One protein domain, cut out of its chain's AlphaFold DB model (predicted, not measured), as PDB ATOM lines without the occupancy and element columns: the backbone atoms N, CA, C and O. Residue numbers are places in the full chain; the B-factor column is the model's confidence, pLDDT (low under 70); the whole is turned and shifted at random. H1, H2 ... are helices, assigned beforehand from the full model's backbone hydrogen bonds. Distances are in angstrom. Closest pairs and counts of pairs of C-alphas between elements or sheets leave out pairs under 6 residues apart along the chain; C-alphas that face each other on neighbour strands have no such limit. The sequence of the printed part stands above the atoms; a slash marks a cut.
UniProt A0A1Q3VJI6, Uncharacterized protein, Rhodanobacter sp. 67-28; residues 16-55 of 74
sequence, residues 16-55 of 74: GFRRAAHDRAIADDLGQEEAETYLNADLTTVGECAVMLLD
ATOM      1  N   GLY A  16     -56.588  11.545  25.125       97.38
ATOM      2  CA  GLY A  16     -56.440  12.752  24.310       97.38
ATOM      3  C   GLY A  16     -55.036  12.870  23.717       97.38
ATOM      4  O   GLY A  16     -54.889  13.143  22.526       97.38
ATOM      5  N   PHE A  17     -54.008  12.578  24.515       96.69
ATOM      6  CA  PHE A  17     -52.607  12.656  24.099       96.69
ATOM      7  C   PHE A  17     -52.262  11.655  22.986       96.69
ATOM      8  O   PHE A  17     -51.677  12.025  21.970       96.69
ATOM      9  N   ARG A  18     -52.711  10.403  23.124       97.69
ATOM     10  CA  ARG A  18     -52.577   9.361  22.093       97.69
ATOM     11  C   ARG A  18     -53.263   9.736  20.784       97.69
ATOM     12  O   ARG A  18     -52.692   9.547  19.715       97.69
ATOM     13  N   ARG A  19     -54.466  10.315  20.860       98.12
ATOM     14  CA  ARG A  19     -55.186  10.807  19.673       98.12
ATOM     15  C   ARG A  19     -54.430  11.917  18.958       98.12
ATOM     16  O   ARG A  19     -54.342  11.884  17.739       98.12
ATOM     17  N   ALA A  20     -53.824  12.843  19.697       97.44
ATOM     18  CA  ALA A  20     -52.993  13.874  19.086       97.44
ATOM     19  C   ALA A  20     -51.786  13.275  18.338       97.44
ATOM     20  O   ALA A  20     -51.471  13.731  17.240       97.44
ATOM     21  N   ALA A  21     -51.132  12.249  18.898       96.62
ATOM     22  CA  ALA A  21     -50.028  11.555  18.228       96.62
ATOM     23  C   ALA A  21     -50.488  10.824  16.954       96.62
ATOM     24  O   ALA A  21     -49.859  10.972  15.910       96.62
ATOM     25  N   HIS A  22     -51.627  10.125  17.012       97.44
ATOM     26  CA  HIS A  22     -52.272   9.529  15.837       97.44
ATOM     27  C   HIS A  22     -52.541  10.578  14.744       97.44
ATOM     28  O   HIS A  22     -52.135  10.409  13.596       97.44
ATOM     29  N   ASP A  23     -53.185  11.695  15.095       97.06
ATOM     30  CA  ASP A  23     -53.551  12.741  14.132       97.06
ATOM     31  C   ASP A  23     -52.313  13.387  13.500       97.06
ATOM     32  O   ASP A  23     -52.309  13.714  12.310       97.06
ATOM     33  N   ARG A  24     -51.235  13.529  14.280       94.88
ATOM     34  CA  ARG A  24     -49.934  13.983  13.789       94.88
ATOM     35  C   ARG A  24     -49.322  12.985  12.803       94.88
ATOM     36  O   ARG A  24     -48.866  13.420  11.751       94.88
ATOM     37  N   ALA A  25     -49.362  11.683  13.095       94.50
ATOM     38  CA  ALA A  25     -48.852  10.636  12.204       94.50
ATOM     39  C   ALA A  25     -49.597  10.602  10.859       94.50
ATOM     40  O   ALA A  25     -48.974  10.462   9.806       94.50
ATOM     41  N   ILE A  26     -50.917  10.818  10.876       95.38
ATOM     42  CA  ILE A  26     -51.714  10.996   9.653       95.38
ATOM     43  C   ILE A  26     -51.298  12.267   8.899       95.38
ATOM     44  O   ILE A  26     -51.165  12.235   7.678       95.38
ATOM     45  N   ALA A  27     -51.084  13.384   9.601       93.44
ATOM     46  CA  ALA A  27     -50.669  14.644   8.978       93.44
ATOM     47  C   ALA A  27     -49.270  14.573   8.337       93.44
ATOM     48  O   ALA A  27     -49.019  15.283   7.363       93.44
ATOM     49  N   ASP A  28     -48.395  13.716   8.864       91.50
ATOM     50  CA  ASP A  28     -47.048  13.461   8.344       91.50
ATOM     51  C   ASP A  28     -47.006  12.329   7.291       91.50
ATOM     52  O   ASP A  28     -45.931  12.003   6.791       91.50
ATOM     53  N   ASP A  29     -48.165  11.772   6.911       92.81
ATOM     54  CA  ASP A  29     -48.327  10.725   5.887       92.81
ATOM     55  C   ASP A  29     -47.513   9.444   6.171       92.81
ATOM     56  O   ASP A  29     -47.011   8.784   5.261       92.81
ATOM     57  N   LEU A  30     -47.398   9.069   7.453       90.00
ATOM     58  CA  LEU A  30     -46.710   7.836   7.884       90.00
ATOM     59  C   LEU A  30     -47.488   6.557   7.524       90.00
ATOM     60  O   LEU A  30     -46.953   5.453   7.529       90.00
ATOM     61  N   GLY A  31     -48.758   6.706   7.149       92.19
ATOM     62  CA  GLY A  31     -49.644   5.609   6.787       92.19
ATOM     63  C   GLY A  31     -50.598   5.221   7.915       92.19
ATOM     64  O   GLY A  31     -50.341   5.409   9.102       92.19
ATOM     65  N   GLN A  32     -51.750   4.680   7.520       94.44
ATOM     66  CA  GLN A  32     -52.852   4.429   8.446       94.44
ATOM     67  C   GLN A  32     -52.541   3.322   9.461       94.44
ATOM     68  O   GLN A  32     -52.918   3.441  10.619       94.44
ATOM     69  N   GLU A  33     -51.842   2.263   9.044       94.69
ATOM     70  CA  GLU A  33     -51.464   1.168   9.947       94.69
ATOM     71  C   GLU A  33     -50.545   1.661  11.071       94.69
ATOM     72  O   GLU A  33     -50.780   1.336  12.230       94.69
ATOM     73  N   GLU A  34     -49.555   2.496  10.740       93.25
ATOM     74  CA  GLU A  34     -48.649   3.095  11.721       93.25
ATOM     75  C   GLU A  34     -49.391   4.068  12.643       93.25
ATOM     76  O   GLU A  34     -49.266   3.970  13.863       93.25
ATOM     77  N   ALA A  35     -50.237   4.945  12.095       96.12
ATOM     78  CA  ALA A  35     -51.005   5.893  12.897       96.12
ATOM     79  C   ALA A  35     -51.901   5.202  13.944       96.12
ATOM     80  O   ALA A  35     -51.948   5.635  15.097       96.12
ATOM     81  N   GLU A  36     -52.569   4.103  13.582       97.38
ATOM     82  CA  GLU A  36     -53.448   3.339  14.483       97.38
ATOM     83  C   GLU A  36     -52.698   2.740  15.686       97.38
ATOM     84  O   GLU A  36     -53.292   2.551  16.751       97.38
ATOM     85  N   THR A  37     -51.385   2.496  15.575       97.44
ATOM     86  CA  THR A  37     -50.591   1.969  16.701       97.44
ATOM     87  C   THR A  37     -50.585   2.913  17.903       97.44
ATOM     88  O   THR A  37     -50.730   2.448  19.034       97.44
ATOM     89  N   TYR A  38     -50.573   4.235  17.687       96.62
ATOM     90  CA  TYR A  38     -50.575   5.237  18.763       96.62
ATOM     91  C   TYR A  38     -51.835   5.190  19.640       96.62
ATOM     92  O   TYR A  38     -51.792   5.542  20.826       96.62
ATOM     93  N   LEU A  39     -52.956   4.716  19.090       97.19
ATOM     94  CA  LEU A  39     -54.205   4.529  19.830       97.19
ATOM     95  C   LEU A  39     -54.194   3.265  20.703       97.19
ATOM     96  O   LEU A  39     -55.050   3.126  21.578       97.19
ATOM     97  N   ASN A  40     -53.232   2.361  20.501       95.25
ATOM     98  CA  ASN A  40     -53.134   1.088  21.199       95.25
ATOM     99  C   ASN A  40     -52.001   1.095  22.240       95.25
ATOM    100  O   ASN A  40     -50.817   1.079  21.907       95.25
ATOM    101  N   ALA A  41     -52.373   1.050  23.521       92.25
ATOM    102  CA  ALA A  41     -51.421   1.059  24.631       92.25
ATOM    103  C   ALA A  41     -50.521  -0.187  24.711       92.25
ATOM    104  O   ALA A  41     -49.449  -0.103  25.306       92.25
ATOM    105  N   ASP A  42     -50.923  -1.303  24.097       93.88
ATOM    106  CA  ASP A  42     -50.118  -2.529  24.049       93.88
ATOM    107  C   ASP A  42     -49.038  -2.478  22.955       93.88
ATOM    108  O   ASP A  42     -48.084  -3.255  22.996       93.88
ATOM    109  N   LEU A  43     -49.196  -1.593  21.963       93.44
ATOM    110  CA  LEU A  43     -48.274  -1.453  20.830       93.44
ATOM    111  C   LEU A  43     -47.367  -0.236  20.961       93.44
ATOM    112  O   LEU A  43     -46.218  -0.291  20.534       93.44
ATOM    113  N   THR A  44     -47.880   0.847  21.544       93.81
ATOM    114  CA  THR A  44     -47.160   2.112  21.642       93.81
ATOM    115  C   THR A  44     -47.311   2.698  23.035       93.81
ATOM    116  O   THR A  44     -48.409   2.862  23.578       93.81
ATOM    117  N   THR A  45     -46.185   3.055  23.628       93.75
ATOM    118  CA  THR A  45     -46.114   3.718  24.925       93.75
ATOM    119  C   THR A  45     -46.517   5.192  24.818       93.75
ATOM    120  O   THR A  45     -46.432   5.828  23.766       93.75
ATOM    121  N   VAL A  46     -46.914   5.793  25.943       93.06
ATOM    122  CA  VAL A  46     -47.177   7.245  26.018       93.06
ATOM    123  C   VAL A  46     -45.914   8.060  25.707       93.06
ATOM    124  O   VAL A  46     -45.998   9.154  25.155       93.06
ATOM    125  N   GLY A  47     -44.736   7.511  26.015       91.06
ATOM    126  CA  GLY A  47     -43.452   8.118  25.688       91.06
ATOM    127  C   GLY A  47     -43.208   8.221  24.181       91.06
ATOM    128  O   GLY A  47     -42.831   9.280  23.691       91.06
ATOM    129  N   GLU A  48     -43.496   7.162  23.428       91.06
ATOM    130  CA  GLU A  48     -43.406   7.177  21.961       91.06
ATOM    131  C   GLU A  48     -44.423   8.142  21.337       91.06
ATOM    132  O   GLU A  48     -44.099   8.849  20.383       91.06
ATOM    133  N   CYS A  49     -45.617   8.268  21.930       93.62
ATOM    134  CA  CYS A  49     -46.571   9.315  21.547       93.62
ATOM    135  C   CYS A  49     -45.978  10.719  21.763       93.62
ATOM    136  O   CYS A  49     -46.175  11.614  20.943       93.62
ATOM    137  N   ALA A  50     -45.236  10.927  22.856       91.44
ATOM    138  CA  ALA A  50     -44.593  12.205  23.142       91.44
ATOM    139  C   ALA A  50     -43.471  12.516  22.148       91.44
ATOM    140  O   ALA A  50     -43.365  13.656  21.708       91.44
ATOM    141  N   VAL A  51     -42.677  11.517  21.756       89.25
ATOM    142  CA  VAL A  51     -41.666  11.677  20.699       89.25
ATOM    143  C   VAL A  51     -42.333  12.103  19.392       89.25
ATOM    144  O   VAL A  51     -41.923  13.107  18.823       89.25
ATOM    145  N   MET A  52     -43.413  11.432  18.976       90.94
ATOM    146  CA  MET A  52     -44.160  11.789  17.759       90.94
ATOM    147  C   MET A  52     -44.686  13.235  17.775       90.94
ATOM    148  O   MET A  52     -44.754  13.902  16.745       90.94
ATOM    149  N   LEU A  53     -45.071  13.737  18.950       91.81
ATOM    150  CA  LEU A  53     -45.617  15.086  19.111       91.81
ATOM    151  C   LEU A  53     -44.553  16.177  19.262       91.81
ATOM    152  O   LEU A  53     -44.805  17.327  18.896       91.81
ATOM    153  N   LEU A  54     -43.403  15.853  19.853       87.81
ATOM    154  CA  LEU A  54     -42.361  16.821  20.201       87.81
ATOM    155  C   LEU A  54     -41.212  16.849  19.193       87.81
ATOM    156  O   LEU A  54     -40.509  17.860  19.125       87.81
ATOM    157  N   ASP A  55     -41.021  15.784  18.415       83.81
ATOM    158  CA  ASP A  55     -40.099  15.804  17.292       83.81
ATOM    159  C   ASP A  55     -40.705  16.667  16.169       83.81
ATOM    160  O   ASP A  55     -41.763  16.341  15.623       83.81
TER     161      ASP A  55
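This is residues 16 to 55 of the 74 residues of an uncharacterized protein of Rhodanobacter sp. 67-28 (UniProt A0A1Q3VJI6). Look first at H1, the longest helix: it forms the core of a small three-helix domain, with H2 folded back beside it as a hairpin and H3 packed slantwise on another side of it. The centres of the three helices make a triangle, and residues 38 to 45 span from H2 to H3, which do not meet each other. The printed part has 40 residues with three named helices, in the order H1, H2, H3, and no named strand; its class is all helix. It is compact, with a radius of gyration of the C-alphas of 8.6 A, and rounded, with spans of 21 by 20 by 15 A.

Find C-alpha 16 at (-56.440, 12.752, 24.310); from there H1, residues 16 to 27, runs 16.5 A to C-alpha 27 at (-50.669, 14.644, 8.978). H2 is residues 32 to 37, 8.9 A long. H3, residues 46 to 54, runs 12.2 A and ends at C-alpha 54 at (-42.361, 16.821, 20.201).

Start from H1, which touches H2 with its residues 21 to 26 alone. The closest C-alphas of the two are those of His 22 and Ala 35, 4.8 A apart. This helical hairpin has a shallow tilt of 23 degrees, opposite ways. On H1 look next at Ala 21: its C-alpha and that of Cys 49 are 5.3 A apart, the closest where H1 and H3 touch. These two run the same way at a steep tilt of 49 degrees. H2 and H3 are apart. In H1 and H3 every O i to N i+4 pair is within hydrogen-bond range; in H2 it is 1 of 2.

The two C-alphas farthest apart are those of Ala 27 and Asp 42, at 22.9 A. The printed part has no cut. The link from H1 to H2 is tight, and that from H2 to H3, 8 residues, is short. The mean pLDDT of the printed part is 93.9, and no printed residue is under 70.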